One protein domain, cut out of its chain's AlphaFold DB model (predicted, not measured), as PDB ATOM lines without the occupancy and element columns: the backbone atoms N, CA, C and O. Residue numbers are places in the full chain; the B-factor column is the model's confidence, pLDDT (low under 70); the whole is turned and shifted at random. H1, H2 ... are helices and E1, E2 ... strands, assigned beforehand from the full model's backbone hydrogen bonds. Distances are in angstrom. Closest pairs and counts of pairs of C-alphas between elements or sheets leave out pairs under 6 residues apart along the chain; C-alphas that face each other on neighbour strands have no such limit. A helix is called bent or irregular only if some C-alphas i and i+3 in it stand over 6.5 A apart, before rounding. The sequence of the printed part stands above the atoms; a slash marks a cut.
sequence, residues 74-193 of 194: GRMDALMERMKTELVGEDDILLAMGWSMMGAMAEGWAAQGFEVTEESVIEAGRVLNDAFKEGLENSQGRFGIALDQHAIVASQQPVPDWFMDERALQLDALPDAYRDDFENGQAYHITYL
ATOM      1  N   GLY A  74     116.809 102.958  70.004       64.69
ATOM      2  CA  GLY A  74     117.677 101.943  69.403       64.69
ATOM      3  C   GLY A  74     117.928 100.744  70.323       64.69
ATOM      4  O   GLY A  74     117.992  99.604  69.858       64.69
ATOM      5  N   ARG A  75     118.027 100.971  71.639       65.88
ATOM      6  CA  ARG A  75     118.104  99.904  72.646       65.88
ATOM      7  C   ARG A  75     116.798  99.135  72.772       65.88
ATOM      8  O   ARG A  75     116.855  97.919  72.946       65.88
ATOM      9  N   MET A  76     115.654  99.812  72.681       63.66
ATOM     10  CA  MET A  76     114.355  99.141  72.712       63.66
ATOM     11  C   MET A  76     114.139  98.301  71.453       63.66
ATOM     12  O   MET A  76     113.754  97.143  71.566       63.66
ATOM     13  N   ASP A  77     114.500  98.806  70.274       64.44
ATOM     14  CA  ASP A  77     114.472  98.023  69.035       64.44
ATOM     15  C   ASP A  77     115.384  96.794  69.127       64.44
ATOM     16  O   ASP A  77     114.978  95.688  68.777       64.44
ATOM     17  N   ALA A  78     116.596  96.951  69.670       67.75
ATOM     18  CA  ALA A  78     117.508  95.831  69.891       67.75
ATOM     19  C   ALA A  78     116.967  94.823  70.922       67.75
ATOM     20  O   ALA A  78     117.162  93.618  70.759       67.75
ATOM     21  N   LEU A  79     116.277  95.291  71.969       67.94
ATOM     22  CA  LEU A  79     115.588  94.433  72.932       67.94
ATOM     23  C   LEU A  79     114.430  93.692  72.267       67.94
ATOM     24  O   LEU A  79     114.337  92.482  72.427       67.94
ATOM     25  N   MET A  80     113.590  94.376  71.492       64.69
ATOM     26  CA  MET A  80     112.477  93.777  70.754       64.69
ATOM     27  C   MET A  80     112.978  92.753  69.736       64.69
ATOM     28  O   MET A  80     112.441  91.655  69.680       64.69
ATOM     29  N   GLU A  81     114.041  93.044  68.987       67.50
ATOM     30  CA  GLU A  81     114.661  92.084  68.064       67.50
ATOM     31  C   GLU A  81     115.276  90.889  68.800       67.50
ATOM     32  O   GLU A  81     115.125  89.738  68.382       67.50
ATOM     33  N   ARG A  82     115.910  91.120  69.953       66.50
ATOM     34  CA  ARG A  82     116.419  90.030  70.790       66.50
ATOM     35  C   ARG A  82     115.284  89.194  71.376       66.50
ATOM     36  O   ARG A  82     115.385  87.971  71.390       66.50
ATOM     37  N   MET A  83     114.185  89.825  71.775       63.78
ATOM     38  CA  MET A  83     112.966  89.146  72.197       63.78
ATOM     39  C   MET A  83     112.349  88.366  71.034       63.78
ATOM     40  O   MET A  83     112.025  87.211  71.242       63.78
ATOM     41  N   LYS A  84     112.302  88.887  69.802       62.88
ATOM     42  CA  LYS A  84     111.848  88.136  68.608       62.88
ATOM     43  C   LYS A  84     112.724  86.931  68.294       62.88
ATOM     44  O   LYS A  84     112.250  85.950  67.731       62.88
ATOM     45  N   THR A  85     114.008  87.013  68.636       62.44
ATOM     46  CA  THR A  85     114.977  85.938  68.404       62.44
ATOM     47  C   THR A  85     114.947  84.883  69.521       62.44
ATOM     48  O   THR A  85     115.212  83.710  69.264       62.44
ATOM     49  N   GLU A  86     114.646  85.278  70.766       56.81
ATOM     50  CA  GLU A  86     114.679  84.404  71.949       56.81
ATOM     51  C   GLU A  86     113.288  83.927  72.433       56.81
ATOM     52  O   GLU A  86     113.205  82.869  73.065       56.81
ATOM     53  N   LEU A  87     112.213  84.676  72.186       55.09
ATOM     54  CA  LEU A  87     110.804  84.297  72.376       55.09
ATOM     55  C   LEU A  87     110.228  83.877  71.020       55.09
ATOM     56  O   LEU A  87     110.637  84.378  69.975       55.09
ATOM     57  N   VAL A  88     109.345  82.884  71.017       58.44
ATOM     58  CA  VAL A  88     108.939  82.172  69.802       58.44
ATOM     59  C   VAL A  88     107.823  82.960  69.098       58.44
ATOM     60  O   VAL A  88     106.669  82.571  69.110       58.44
ATOM     61  N   GLY A  89     108.175  84.067  68.438       67.00
ATOM     62  CA  GLY A  89     107.253  84.851  67.600       67.00
ATOM     63  C   GLY A  89     106.808  86.186  68.204       67.00
ATOM     64  O   GLY A  89     106.979  86.449  69.389       67.00
ATOM     65  N   GLU A  90     106.274  87.064  67.353       74.56
ATOM     66  CA  GLU A  90     105.821  88.411  67.736       74.56
ATOM     67  C   GLU A  90     104.650  88.362  68.727       74.56
ATOM     68  O   GLU A  90     104.664  89.084  69.723       74.56
ATOM     69  N   ASP A  91     103.706  87.445  68.517       79.50
ATOM     70  CA  ASP A  91     102.547  87.271  69.395       79.50
ATOM     71  C   ASP A  91     102.948  86.813  70.805       79.50
ATOM     72  O   ASP A  91     102.385  87.310  71.770       79.50
ATOM     73  N   ASP A  92     103.981  85.975  70.962       79.19
ATOM     74  CA  ASP A  92     104.501  85.562  72.279       79.19
ATOM     75  C   ASP A  92     105.037  86.755  73.093       79.19
ATOM     76  O   ASP A  92     104.907  86.808  74.319       79.19
ATOM     77  N   ILE A  93     105.659  87.728  72.419       81.19
ATOM     78  CA  ILE A  93     106.180  88.945  73.059       81.19
ATOM     79  C   ILE A  93     105.023  89.839  73.479       81.19
ATOM     80  O   ILE A  93     104.991  90.301  74.620       81.19
ATOM     81  N   LEU A  94     104.066  90.061  72.575       88.50
ATOM     82  CA  LEU A  94     102.877  90.856  72.866       88.50
ATOM     83  C   LEU A  94     102.055  90.213  73.983       88.50
ATOM     84  O   LEU A  94     101.632  90.904  74.903       88.50
ATOM     85  N   LEU A  95     101.912  88.892  73.980       87.19
ATOM     86  CA  LEU A  95     101.236  88.147  75.032       87.19
ATOM     87  C   LEU A  95     101.927  88.350  76.387       87.19
ATOM     88  O   LEU A  95     101.266  88.636  77.386       87.19
ATOM     89  N   ALA A  96     103.260  88.265  76.434       84.56
ATOM     90  CA  ALA A  96     104.018  88.505  77.659       84.56
ATOM     91  C   ALA A  96     103.902  89.962  78.151       84.56
ATOM     92  O   ALA A  96     103.769  90.191  79.355       84.56
ATOM     93  N   MET A  97     103.912  90.940  77.240       89.38
ATOM     94  CA  MET A  97     103.687  92.358  77.556       89.38
ATOM     95  C   MET A  97     102.254  92.625  78.036       89.38
ATOM     96  O   MET A  97     102.040  93.389  78.974       89.38
ATOM     97  N   GLY A  98     101.264  91.971  77.437       92.19
ATOM     98  CA  GLY A  98      99.874  92.071  77.859       92.19
ATOM     99  C   GLY A  98      99.668  91.523  79.266       92.19
ATOM    100  O   GLY A  98      99.055  92.183  80.107       92.19
ATOM    101  N   TRP A  99     100.239  90.351  79.561       90.19
ATOM    102  CA  TRP A  99     100.166  89.756  80.896       90.19
ATOM    103  C   TRP A  99     100.924  90.558  81.953       90.19
ATOM    104  O   TRP A  99     100.446  90.643  83.084       90.19
ATOM    105  N   SER A 100     102.063  91.171  81.613       87.50
ATOM    106  CA  SER A 100     102.790  92.016  82.569       87.50
ATOM    107  C   SER A 100     101.974  93.242  82.989       87.50
ATOM    108  O   SER A 100     102.060  93.667  84.139       87.50
ATOM    109  N   MET A 101     101.137  93.761  82.088       88.00
ATOM    110  CA  MET A 101     100.269  94.901  82.363       88.00
ATOM    111  C   MET A 101      98.966  94.496  83.064       88.00
ATOM    112  O   MET A 101      98.542  95.142  84.021       88.00
ATOM    113  N   MET A 102      98.306  93.436  82.593       88.75
ATOM    114  CA  MET A 102      96.955  93.077  83.041       88.75
ATOM    115  C   MET A 102      96.904  92.013  84.131       88.75
ATOM    116  O   MET A 102      95.836  91.827  84.700       88.75
ATOM    117  N   GLY A 103      98.006  91.323  84.448       88.12
ATOM    118  CA  GLY A 103      97.993  90.096  85.255       88.12
ATOM    119  C   GLY A 103      97.137  90.173  86.521       88.12
ATOM    120  O   GLY A 103      96.198  89.397  86.674       88.12
ATOM    121  N   ALA A 104      97.384  91.160  87.385       87.75
ATOM    122  CA  ALA A 104      96.632  91.310  88.633       87.75
ATOM    123  C   ALA A 104      95.140  91.632  88.413       87.75
ATOM    124  O   ALA A 104      94.277  91.158  89.152       87.75
ATOM    125  N   MET A 105      94.828  92.438  87.398       92.25
ATOM    126  CA  MET A 105      93.456  92.829  87.081       92.25
ATOM    127  C   MET A 105      92.685  91.663  86.444       92.25
ATOM    128  O   MET A 105      91.574  91.353  86.867       92.25
ATOM    129  N   ALA A 106      93.317  90.942  85.517       92.81
ATOM    130  CA  ALA A 106      92.781  89.738  84.895       92.81
ATOM    131  C   ALA A 106      92.506  88.623  85.917       92.81
ATOM    132  O   ALA A 106      91.469  87.967  85.837       92.81
ATOM    133  N   GLU A 107      93.372  88.442  86.921       90.25
ATOM    134  CA  GLU A 107      93.105  87.542  88.052       90.25
ATOM    135  C   GLU A 107      91.875  87.984  88.865       90.25
ATOM    136  O   GLU A 107      91.032  87.156  89.226       90.25
ATOM    137  N   GLY A 108      91.737  89.290  89.121       93.50
ATOM    138  CA  GLY A 108      90.581  89.864  89.814       93.50
ATOM    139  C   GLY A 108      89.265  89.655  89.061       93.50
ATOM    140  O   GLY A 108      88.246  89.317  89.667       93.50
ATOM    141  N   TRP A 109      89.283  89.789  87.737       96.69
ATOM    142  CA  TRP A 109      88.126  89.525  86.887       96.69
ATOM    143  C   TRP A 109      87.780  88.039  86.794       96.69
ATOM    144  O   TRP A 109      86.604  87.674  86.899       96.69
ATOM    145  N   ALA A 110      88.790  87.171  86.698       94.06
ATOM    146  CA  ALA A 110      88.592  85.725  86.693       94.06
ATOM    147  C   ALA A 110      87.917  85.252  87.992       94.06
ATOM    148  O   ALA A 110      87.004  84.425  87.957       94.06
ATOM    149  N   ALA A 111      88.277  85.844  89.138       95.06
ATOM    150  CA  ALA A 111      87.618  85.577  90.419       95.06
ATOM    151  C   ALA A 111      86.129  85.983  90.446       95.06
ATOM    152  O   ALA A 111      85.358  85.437  91.239       95.06
ATOM    153  N   GLN A 112      85.709  86.902  89.570       95.75
ATOM    154  CA  GLN A 112      84.314  87.320  89.377       95.75
ATOM    155  C   GLN A 112      83.596  86.532  88.265       95.75
ATOM    156  O   GLN A 112      82.441  86.816  87.944       95.75
ATOM    157  N   GLY A 113      84.248  85.514  87.697       95.00
ATOM    158  CA  GLY A 113      83.684  84.669  86.645       95.00
ATOM    159  C   GLY A 113      83.799  85.257  85.238       95.00
ATOM    160  O   GLY A 113      83.046  84.842  84.358       95.00
ATOM    161  N   PHE A 114      84.712  86.207  85.018       95.69
ATOM    162  CA  PHE A 114      85.025  86.743  83.697       95.69
ATOM    163  C   PHE A 114      86.479  86.446  83.321       95.69
ATOM    164  O   PHE A 114      87.411  86.993  83.904       95.69
ATOM    165  N   GLU A 115      86.668  85.564  82.341       94.19
ATOM    166  CA  GLU A 115      87.990  85.211  81.822       94.19
ATOM    167  C   GLU A 115      88.356  86.102  80.627       94.19
ATOM    168  O   GLU A 115      87.574  86.277  79.686       94.19
ATOM    169  N   VAL A 116      89.565  86.661  80.667       94.56
ATOM    170  CA  VAL A 116      90.135  87.450  79.569       94.56
ATOM    171  C   VAL A 116      90.674  86.496  78.508       94.56
ATOM    172  O   VAL A 116      91.415  85.567  78.835       94.56
ATOM    173  N   THR A 117      90.310  86.712  77.246       94.75
ATOM    174  CA  THR A 117      90.808  85.893  76.138       94.75
ATOM    175  C   THR A 117      92.250  86.237  75.795       94.75
ATOM    176  O   THR A 117      92.747  87.325  76.092       94.75
ATOM    177  N   GLU A 118      92.932  85.311  75.131       93.62
ATOM    178  CA  GLU A 118      94.303  85.519  74.673       93.62
ATOM    179  C   GLU A 118      94.415  86.722  73.725       93.62
ATOM    180  O   GLU A 118      95.346  87.515  73.846       93.62
ATOM    181  N   GLU A 119      93.426  86.925  72.850       95.12
ATOM    182  CA  GLU A 119      93.384  88.055  71.917       95.12
ATOM    183  C   GLU A 119      93.331  89.402  72.647       95.12
ATOM    184  O   GLU A 119      94.053  90.328  72.278       95.12
ATOM    185  N   SER A 120      92.542  89.498  73.722       96.19
ATOM    186  CA  SER A 120      92.506  90.679  74.591       96.19
ATOM    187  C   SER A 120      93.865  90.958  75.233       96.19
ATOM    188  O   SER A 120      94.269  92.114  75.366       96.19
ATOM    189  N   VAL A 121      94.600  89.907  75.614       95.31
ATOM    190  CA  VAL A 121      95.939  90.046  76.196       95.31
ATOM    191  C   VAL A 121      96.962  90.489  75.159       95.31
ATOM    192  O   VAL A 121      97.727  91.416  75.422       95.31
ATOM    193  N   ILE A 122      96.953  89.884  73.974       93.94
ATOM    194  CA  ILE A 122      97.829  90.292  72.869       93.94
ATOM    195  C   ILE A 122      97.566  91.753  72.494       93.94
ATOM    196  O   ILE A 122      98.518  92.515  72.312       93.94
ATOM    197  N   GLU A 123      96.299  92.175  72.431       95.75
ATOM    198  CA  GLU A 123      95.950  93.563  72.136       95.75
ATOM    199  C   GLU A 123      96.457  94.522  73.219       95.75
ATOM    200  O   GLU A 123      97.056  95.546  72.895       95.75
ATOM    201  N   ALA A 124      96.335  94.173  74.503       95.69
ATOM    202  CA  ALA A 124      96.919  94.975  75.578       95.69
ATOM    203  C   ALA A 124      98.445  95.111  75.446       95.69
ATOM    204  O   ALA A 124      98.997  96.193  75.655       95.69
ATOM    205  N   GLY A 125      99.128  94.032  75.052       94.12
ATOM    206  CA  GLY A 125     100.558  94.060  74.759       94.12
ATOM    207  C   GLY A 125     100.912  94.963  73.581       94.12
ATOM    208  O   GLY A 125     101.893  95.707  73.647       94.12
ATOM    209  N   ARG A 126     100.094  94.944  72.521       94.69
ATOM    210  CA  ARG A 126     100.249  95.817  71.349       94.69
ATOM    211  C   ARG A 126     100.085  97.284  71.726       94.69
ATOM    212  O   ARG A 126     100.976  98.077  71.432       94.69
ATOM    213  N   VAL A 127      99.016  97.617  72.448       96.19
ATOM    214  CA  VAL A 127      98.751  98.976  72.938       96.19
ATOM    215  C   VAL A 127      99.902  99.480  73.811       96.19
ATOM    216  O   VAL A 127     100.361 100.607  73.631       96.19
ATOM    217  N   LEU A 128     100.420  98.645  74.718       93.25
ATOM    218  CA  LEU A 128     101.568  99.007  75.550       93.25
ATOM    219  C   LEU A 128     102.825  99.271  74.712       93.25
ATOM    220  O   LEU A 128     103.529 100.248  74.953       93.25
ATOM    221  N   ASN A 129     103.114  98.407  73.739       90.00
ATOM    222  CA  ASN A 129     104.255  98.565  72.842       90.00
ATOM    223  C   ASN A 129     104.167  99.861  72.022       90.00
ATOM    224  O   ASN A 129     105.168 100.566  71.889       90.00
ATOM    225  N   ASP A 130     102.982 100.199  71.515       92.69
ATOM    226  CA  ASP A 130     102.757 101.426  70.749       92.69
ATOM    227  C   ASP A 130     102.918 102.673  71.629       92.69
ATOM    228  O   ASP A 130     103.671 103.581  71.273       92.69
ATOM    229  N   ALA A 131     102.330 102.668  72.829       91.81
ATOM    230  CA  ALA A 131     102.499 103.744  73.803       91.81
ATOM    231  C   ALA A 131     103.968 103.934  74.215       91.81
ATOM    232  O   ALA A 131     104.443 105.057  74.392       91.81
ATOM    233  N   PHE A 132     104.719 102.838  74.352       88.12
ATOM    234  CA  PHE A 132     106.136 102.898  74.697       88.12
ATOM    235  C   PHE A 132     106.981 103.514  73.580       88.12
ATOM    236  O   PHE A 132     107.857 104.335  73.857       88.12
ATOM    237  N   LYS A 133     106.705 103.158  72.319       87.56
ATOM    238  CA  LYS A 133     107.365 103.764  71.155       87.56
ATOM    239  C   LYS A 133     107.077 105.257  71.071       87.56
ATOM    240  O   LYS A 133     108.021 106.040  70.996       87.56
ATOM    241  N   GLU A 134     105.809 105.655  71.175       88.25
ATOM    242  CA  GLU A 134     105.432 107.072  71.153       88.25
ATOM    243  C   GLU A 134     106.106 107.847  72.298       88.25
ATOM    244  O   GLU A 134     106.653 108.935  72.088       88.25
ATOM    245  N   GLY A 135     106.139 107.265  73.500       86.69
ATOM    246  CA  GLY A 135     106.791 107.864  74.660       86.69
ATOM    247  C   GLY A 135     108.288 108.081  74.449       86.69
ATOM    248  O   GLY A 135     108.810 109.138  74.806       86.69
ATOM    249  N   LEU A 136     108.992 107.129  73.834       83.88
ATOM    250  CA  LEU A 136     110.418 107.269  73.525       83.88
ATOM    251  C   LEU A 136     110.704 108.277  72.405       83.88
ATOM    252  O   LEU A 136     111.730 108.951  72.448       83.88
ATOM    253  N   GLU A 137     109.831 108.378  71.404       84.75
ATOM    254  CA  GLU A 137     110.004 109.323  70.293       84.75
ATOM    255  C   GLU A 137     109.837 110.778  70.744       84.75
ATOM    256  O   GLU A 137     110.536 111.672  70.262       84.75
ATOM    257  N   ASN A 138     108.930 111.011  71.695       80.12
ATOM    258  CA  ASN A 138     108.524 112.352  72.112       80.12
ATOM    259  C   ASN A 138     109.103 112.785  73.468       80.12
ATOM    260  O   ASN A 138     108.987 113.952  73.849       80.12
ATOM    261  N   SER A 139     109.761 111.879  74.193       73.44
ATOM    262  CA  SER A 139     110.434 112.174  75.457       73.44
ATOM    263  C   SER A 139     111.925 111.856  75.371       73.44
ATOM    264  O   SER A 139     112.351 110.961  74.650       73.44
ATOM    265  N   GLN A 140     112.754 112.526  76.172       74.12
ATOM    266  CA  GLN A 140     114.158 112.128  76.355       74.12
ATOM    267  C   GLN A 140     114.274 110.883  77.265       74.12
ATOM    268  O   GLN A 140     115.044 110.877  78.226       74.12
ATOM    269  N   GLY A 141     113.456 109.855  77.009       69.56
ATOM    270  CA  GLY A 141     113.390 108.613  77.782       69.56
ATOM    271  C   GLY A 141     112.729 108.751  79.158       69.56
ATOM    272  O   GLY A 141     112.987 107.940  80.045       69.56
ATOM    273  N   ARG A 142     111.912 109.791  79.375       80.62
ATOM    274  CA  ARG A 142     111.229 110.046  80.654       80.62
ATOM    275  C   ARG A 142     109.741 110.278  80.435       80.62
ATOM    276  O   ARG A 142     109.306 111.382  80.109       80.62
ATOM    277  N   PHE A 143     108.967 109.225  80.638       89.12
ATOM    278  CA  PHE A 143     107.527 109.238  80.445       89.12
ATOM    279  C   PHE A 143     106.852 108.202  81.347       89.12
ATOM    280  O   PHE A 143     107.482 107.240  81.787       89.12
ATOM    281  N   GLY A 144     105.572 108.421  81.633       89.56
ATOM    282  CA  GLY A 144     104.671 107.426  82.205       89.56
ATOM    283  C   GLY A 144     103.600 107.045  81.189       89.56
ATOM    284  O   GLY A 144     103.227 107.873  80.360       89.56
ATOM    285  N   ILE A 145     103.105 105.811  81.266       92.88
ATOM    286  CA  ILE A 145     101.990 105.325  80.449       92.88
ATOM    287  C   ILE A 145     100.855 104.910  81.385       92.88
ATOM    288  O   ILE A 145     101.084 104.189  82.357       92.88
ATOM    289  N   ALA A 146      99.635 105.335  81.071       94.06
ATOM    290  CA  ALA A 146      98.404 104.765  81.606       94.06
ATOM    291  C   ALA A 146      97.621 104.110  80.461       94.06
ATOM    292  O   ALA A 146      97.595 104.657  79.364       94.06
ATOM    293  N   LEU A 147      96.989 102.959  80.704       95.25
ATOM    294  CA  LEU A 147      96.182 102.241  79.711       95.25
ATOM    295  C   LEU A 147      94.751 102.066  80.217       95.25
ATOM    296  O   LEU A 147      94.544 101.826  81.409       95.25
ATOM    297  N   ASP A 148      93.788 102.092  79.300       97.06
ATOM    298  CA  ASP A 148      92.399 101.723  79.575       97.06
ATOM    299  C   ASP A 148      92.191 100.221  79.336       97.06
ATOM    300  O   ASP A 148      91.733  99.772  78.283       97.06
ATOM    301  N   GLN A 149      92.581  99.425  80.331       96.50
ATOM    302  CA  GLN A 149      92.553  97.962  80.255       96.50
ATOM    303  C   GLN A 149      91.135  97.422  80.014       96.50
ATOM    304  O   GLN A 149      90.962  96.481  79.240       96.50
ATOM    305  N   HIS A 150      90.110  98.038  80.614       97.81
ATOM    306  CA  HIS A 150      88.719  97.652  80.380       97.81
ATOM    307  C   HIS A 150      88.288  97.914  78.937       97.81
ATOM    308  O   HIS A 150      87.685  97.034  78.324       97.81
ATOM    309  N   ALA A 151      88.599  99.084  78.369       97.12
ATOM    310  CA  ALA A 151      88.255  99.376  76.976       97.12
ATOM    311  C   ALA A 151      88.961  98.425  75.998       97.12
ATOM    312  O   ALA A 151      88.333  97.953  75.048       97.12
ATOM    313  N   ILE A 152      90.231  98.096  76.260       97.31
ATOM    314  CA  ILE A 152      90.997  97.138  75.452       97.31
ATOM    315  C   ILE A 152      90.290  95.779  75.433       97.31
ATOM    316  O   ILE A 152      89.982  95.269  74.356       97.31
ATOM    317  N   VAL A 153      89.948  95.227  76.601       97.69
ATOM    318  CA  VAL A 153      89.256  93.931  76.689       97.69
ATOM    319  C   VAL A 153      87.867  93.993  76.048       97.69
ATOM    320  O   VAL A 153      87.516  93.129  75.243       97.69
ATOM    321  N   ALA A 154      87.089  95.040  76.331       97.38
ATOM    322  CA  ALA A 154      85.746  95.210  75.774       97.38
ATOM    323  C   ALA A 154      85.732  95.363  74.242       97.38
ATOM    324  O   ALA A 154      84.709  95.100  73.607       97.38
ATOM    325  N   SER A 155      86.854  95.765  73.636       96.75
ATOM    326  CA  SER A 155      86.994  95.832  72.178       96.75
ATOM    327  C   SER A 155      87.176  94.460  71.515       96.75
ATOM    328  O   SER A 155      86.815  94.301  70.349       96.75
ATOM    329  N   GLN A 156      87.706  93.473  72.246       97.19
ATOM    330  CA  GLN A 156      88.070  92.156  71.708       97.19
ATOM    331  C   GLN A 156      87.057  91.060  72.055       97.19
ATOM    332  O   GLN A 156      86.930  90.081  71.319       97.19
ATOM    333  N   GLN A 157      86.307  91.216  73.147       96.69
ATOM    334  CA  GLN A 157      85.336  90.218  73.587       96.69
ATOM    335  C   GLN A 157      84.084  90.851  74.212       96.69
ATOM    336  O   GLN A 157      84.146  91.951  74.759       96.69
ATOM    337  N   PRO A 158      82.933  90.152  74.187       97.00
ATOM    338  CA  PRO A 158      81.781  90.542  74.989       97.00
ATOM    339  C   PRO A 158      82.137  90.555  76.479       97.00
ATOM    340  O   PRO A 158      82.771  89.623  76.978       97.00
ATOM    341  N   VAL A 159      81.680  91.583  77.189       98.00
ATOM    342  CA  VAL A 159      81.923  91.772  78.625       98.00
ATOM    343  C   VAL A 159      80.603  91.794  79.399       98.00
ATOM    344  O   VAL A 159      79.571  92.163  78.831       98.00
ATOM    345  N   PRO A 160      80.592  91.384  80.676       97.38
ATOM    346  CA  PRO A 160      79.416  91.524  81.528       97.38
ATOM    347  C   PRO A 160      79.191  92.990  81.934       97.38
ATOM    348  O   PRO A 160      80.140  93.761  82.019       97.38
ATOM    349  N   ASP A 161      77.949  93.365  82.254       96.31
ATOM    350  CA  ASP A 161      77.593  94.762  82.575       96.31
ATOM    351  C   ASP A 161      78.445  95.354  83.712       96.31
ATOM    352  O   ASP A 161      78.954  96.469  83.597       96.31
ATOM    353  N   TRP A 162      78.687  94.568  84.771       97.62
ATOM    354  CA  TRP A 162      79.477  95.003  85.930       97.62
ATOM    355  C   TRP A 162      80.909  95.419  85.566       97.62
ATOM    356  O   TRP A 162      81.513  96.218  86.275       97.62
ATOM    357  N   PHE A 163      81.453  94.896  84.466       97.88
ATOM    358  CA  PHE A 163      82.801  95.206  83.999       97.88
ATOM    359  C   PHE A 163      82.908  96.663  83.543       97.88
ATOM    360  O   PHE A 163      83.881  97.354  83.836       97.88
ATOM    361  N   MET A 164      81.874  97.160  82.861       97.00
ATOM    362  CA  MET A 164      81.832  98.552  82.412       97.00
ATOM    363  C   MET A 164      81.468  99.511  83.548       97.00
ATOM    364  O   MET A 164      81.935 100.650  83.544       97.00
ATOM    365  N   ASP A 165      80.707  99.051  84.544       97.19
ATOM    366  CA  ASP A 165      80.486  99.808  85.781       97.19
ATOM    367  C   ASP A 165      81.800  99.989  86.562       97.19
ATOM    368  O   ASP A 165      82.099 101.085  87.038       97.19
ATOM    369  N   GLU A 166      82.627  98.941  86.649       97.25
ATOM    370  CA  GLU A 166      83.966  99.021  87.243       97.25
ATOM    371  C   GLU A 166      84.871  99.994  86.473       97.25
ATOM    372  O   GLU A 166      85.518 100.837  87.099       97.25
ATOM    373  N   ARG A 167      84.853  99.955  85.130       96.81
ATOM    374  CA  ARG A 167      85.563 100.943  84.298       96.81
ATOM    375  C   ARG A 167      85.137 102.366  84.644       96.81
ATOM    376  O   ARG A 167      85.993 103.225  84.824       96.81
ATOM    377  N   ALA A 168      83.833 102.631  84.748       96.69
ATOM    378  CA  ALA A 168      83.333 103.964  85.081       96.69
ATOM    379  C   ALA A 168      83.859 104.448  86.445       96.69
ATOM    380  O   ALA A 168      84.335 105.577  86.553       96.69
ATOM    381  N   LEU A 169      83.869 103.570  87.456       96.50
ATOM    382  CA  LEU A 169      84.441 103.873  88.772       96.50
ATOM    383  C   LEU A 169      85.953 104.135  88.713       96.50
ATOM    384  O   LEU A 169      86.453 105.001  89.432       96.50
ATOM    385  N   GLN A 170      86.685 103.404  87.869       94.56
ATOM    386  CA  GLN A 170      88.113 103.634  87.665       94.56
ATOM    387  C   GLN A 170      88.366 104.987  86.993       94.56
ATOM    388  O   GLN A 170      89.221 105.735  87.463       94.56
ATOM    389  N   LEU A 171      87.612 105.325  85.943       95.12
ATOM    390  CA  LEU A 171      87.721 106.613  85.251       95.12
ATOM    391  C   LEU A 171      87.419 107.795  86.182       95.12
ATOM    392  O   LEU A 171      88.104 108.812  86.116       95.12
ATOM    393  N   ASP A 172      86.457 107.644  87.095       95.88
ATOM    394  CA  ASP A 172      86.137 108.659  88.104       95.88
ATOM    395  C   ASP A 172      87.273 108.892  89.121       95.88
ATOM    396  O   ASP A 172      87.319 109.945  89.761       95.88
ATOM    397  N   ALA A 173      88.191 107.933  89.281       93.50
ATOM    398  CA  ALA A 173      89.342 108.040  90.178       93.50
ATOM    399  C   ALA A 173      90.608 108.596  89.496       93.50
ATOM    400  O   ALA A 173      91.602 108.867  90.179       93.50
ATOM    401  N   LEU A 174      90.598 108.746  88.168       92.62
ATOM    402  CA  LEU A 174      91.733 109.252  87.402       92.62
ATOM    403  C   LEU A 174      91.759 110.789  87.353       92.62
ATOM    404  O   LEU A 174      90.726 111.438  87.511       92.62
ATOM    405  N   PRO A 175      92.932 111.400  87.098       94.31
ATOM    406  CA  PRO A 175      93.000 112.811  86.729       94.31
ATOM    407  C   PRO A 175      92.166 113.104  85.471       94.31
ATOM    408  O   PRO A 175      92.179 112.299  84.537       94.31
ATOM    409  N   ASP A 176      91.536 114.283  85.411       93.94
ATOM    410  CA  ASP A 176      90.645 114.692  84.309       93.94
ATOM    411  C   ASP A 176      91.268 114.476  82.922       93.94
ATOM    412  O   ASP A 176      90.619 113.945  82.033       93.94
ATOM    413  N   ALA A 177      92.556 114.789  82.751       91.00
ATOM    414  CA  ALA A 177      93.243 114.608  81.470       91.00
ATOM    415  C   ALA A 177      93.252 113.146  80.980       91.00
ATOM    416  O   ALA A 177      93.168 112.893  79.785       91.00
ATOM    417  N   TYR A 178      93.354 112.179  81.895       92.62
ATOM    418  CA  TYR A 178      93.457 110.760  81.544       92.62
ATOM    419  C   TYR A 178      92.057 110.234  81.240       92.62
ATOM    420  O   TYR A 178      91.847 109.503  80.275       92.62
ATOM    421  N   ARG A 179      91.092 110.655  82.067       94.31
ATOM    422  CA  ARG A 179      89.674 110.384  81.864       94.31
ATOM    423  C   ARG A 179      89.210 110.889  80.500       94.31
ATOM    424  O   ARG A 179      88.596 110.117  79.773       94.31
ATOM    425  N   ASP A 180      89.519 112.137  80.156       95.25
ATOM    426  CA  ASP A 180      89.123 112.745  78.887       95.25
ATOM    427  C   ASP A 180      89.659 111.933  77.701       95.25
ATOM    428  O   ASP A 180      88.907 111.620  76.778       95.25
ATOM    429  N   ASP A 181      90.930 111.528  77.729       94.88
ATOM    430  CA  ASP A 181      91.509 110.707  76.661       94.88
ATOM    431  C   ASP A 181      90.782 109.357  76.525       94.88
ATOM    432  O   ASP A 181      90.393 108.960  75.421       94.88
ATOM    433  N   PHE A 182      90.515 108.678  77.641       97.12
ATOM    434  CA  PHE A 182      89.852 107.371  77.655       97.12
ATOM    435  C   PHE A 182      88.361 107.430  77.291       97.12
ATOM    436  O   PHE A 182      87.847 106.551  76.592       97.12
ATOM    437  N   GLU A 183      87.640 108.475  77.699       95.19
ATOM    438  CA  GLU A 183      86.248 108.699  77.286       95.19
ATOM    439  C   GLU A 183      86.144 109.037  75.789       95.19
ATOM    440  O   GLU A 183      85.159 108.669  75.145       95.19
ATOM    441  N   ASN A 184      87.185 109.644  75.208       95.44
ATOM    442  CA  ASN A 184      87.299 109.875  73.766       95.44
ATOM    443  C   ASN A 184      87.809 108.652  72.978       95.44
ATOM    444  O   ASN A 184      88.002 108.739  71.763       95.44
ATOM    445  N   GLY A 185      87.986 107.505  73.641       93.06
ATOM    446  CA  GLY A 185      88.334 106.238  73.005       93.06
ATOM    447  C   GLY A 185      89.829 106.026  72.769       93.06
ATOM    448  O   GLY A 185      90.185 105.133  72.001       93.06
ATOM    449  N   GLN A 186      90.703 106.813  73.402       96.19
ATOM    450  CA  GLN A 186      92.130 106.493  73.422       96.19
ATOM    451  C   GLN A 186      92.373 105.248  74.276       96.19
ATOM    452  O   GLN A 186      91.787 105.088  75.345       96.19
ATOM    453  N   ALA A 187      93.265 104.371  73.816       95.00
ATOM    454  CA  ALA A 187      93.629 103.163  74.558       95.00
ATOM    455  C   ALA A 187      94.696 103.430  75.637       95.00
ATOM    456  O   ALA A 187      94.847 102.639  76.571       95.00
ATOM    457  N   TYR A 188      95.438 104.536  75.516       96.06
ATOM    458  CA  TYR A 188      96.492 104.930  76.445       96.06
ATOM    459  C   TYR A 188      96.654 106.451  76.544       96.06
ATOM    460  O   TYR A 188      96.241 107.196  75.659       96.06
ATOM    461  N   HIS A 189      97.289 106.886  77.630       95.25
ATOM    462  CA  HIS A 189      97.722 108.257  77.879       95.25
ATOM    463  C   HIS A 189      99.216 108.261  78.217       95.25
ATOM    464  O   HIS A 189      99.673 107.438  79.017       95.25
ATOM    465  N   ILE A 190      99.969 109.206  77.646       93.38
ATOM    466  CA  ILE A 190     101.398 109.391  77.923       93.38
ATOM    467  C   ILE A 190     101.610 110.688  78.692       93.38
ATOM    468  O   ILE A 190     101.288 111.778  78.224       93.38
ATOM    469  N   THR A 191     102.239 110.575  79.858       92.56
ATOM    470  CA  THR A 191     102.666 111.732  80.643       92.56
ATOM    471  C   THR A 191     104.161 111.944  80.471       92.56
ATOM    472  O   THR A 191     104.968 111.124  80.907       92.56
ATOM    473  N   TYR A 192     104.542 113.069  79.872       87.56
ATOM    474  CA  TYR A 192     105.940 113.461  79.713       87.56
ATOM    475  C   TYR A 192     106.495 114.023  81.023       87.56
ATOM    476  O   TYR A 192     105.943 114.968  81.591       87.56
ATOM    477  N   LEU A 193     107.592 113.441  81.509       80.88
ATOM    478  CA  LEU A 193     108.228 113.858  82.756       80.88
ATOM    479  C   LEU A 193     109.376 114.823  82.441       80.88
ATOM    480  O   LEU A 193     110.306 114.479  81.710       80.88
TER     481      LEU A 193
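AT A GLANCE: This is residues 74 to 193 of the 194 residues of an uncharacterized protein of Saccharospirillum sp. MSK14-1 (UniProt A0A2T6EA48). A long helix, H3, packs along a ribbon of two strands, E1 and E2, and the bent helix H2 crosses the first half of H3 with its arm H2a. The short helices H4, H5 and H6 fold back and forth in a zigzag that leads away from E1 and returns to E2, while H1 lies at one end of the longest span and H5 at the other. The printed part has 120 residues with six named helices and two named strands, in the order H1 H2 H3 E1 H4 H5 H6 E2; the strands are antiparallel and the class is mostly helix. The whole is compact, with a radius of gyration of the C-alphas of 15.0 A and spans of 42 by 33 by 20 A.

HOW THE PARTS SIT: E1, residues 143 to 147, and E2, residues 188 to 192, are antiparallel neighbours at 163 degrees; N 144 and O 191 are 2.9 A apart and N 189 and O 146 are 2.8 A apart, both within hydrogen-bond range. H3, residues 118 to 138, comes closest to E1 at the C-alphas of Gly 135 and Phe 143, 6.0 A apart. H6, residues 176 to 183, comes closest to E2 at the C-alphas of Tyr 178 and His 189, 6.2 A apart. H2, residues 90 to 111, was assigned as one helix by its hydrogen bonds but is bent, with C-alphas 101 and 104 8.1 A apart; its arms H2a, residues 90 to 101, and H2b, residues 104 to 111, are about perpendicular at 85 degrees. H2a touches H3, about perpendicular at 85 degrees, closest at the C-alphas of Gly 98 and Gly 125, 3.7 A apart. H4, residues 149 to 156, touches H3 at the latter's residues 119 to 124 alone, closest at the C-alphas of Ser 120 and Val 153, 5.1 A apart. H5, residues 161 to 172, forms helical hairpins with H4, at 39 degrees and closest at the C-alphas of His 150 and Arg 167, 6.0 A apart, and with H6, at 27 degrees and closest at those of Leu 171 and Arg 179, 5.4 A apart. H1, residues 74 to 86, and H2a only just touch, and only at the corner, with 3 pairs of C-alphas within 8 A, the closest being Lys 84 and Glu 90 at 6.1 A. Every O i to N i+4 pair is within hydrogen-bond range in H1, H2a, H2b, H3, H5 and H6; in H4 it is 3 of 4.

IN THESE COORDINATES: H1 begins at C-alpha 74, (117.677, 101.943, 69.403), and is 18.0 A long. H3 measures 30.5 A and ends at C-alpha 138, (108.524, 112.352, 72.112). H2a measures 16.9 A, H5 17.2 A, E1 13.3 A and E2 13.1 A; E2 ends at C-alpha 192, (105.940, 113.461, 79.713).

THE WHOLE: The C-alphas farthest apart, those of Gly 74 and Asp 161, are 42.8 A apart. The printed part has no cut, and no link is long. Mean pLDDT of the printed part is 88.2; residues 74 to 89 and residue 141 are under 70.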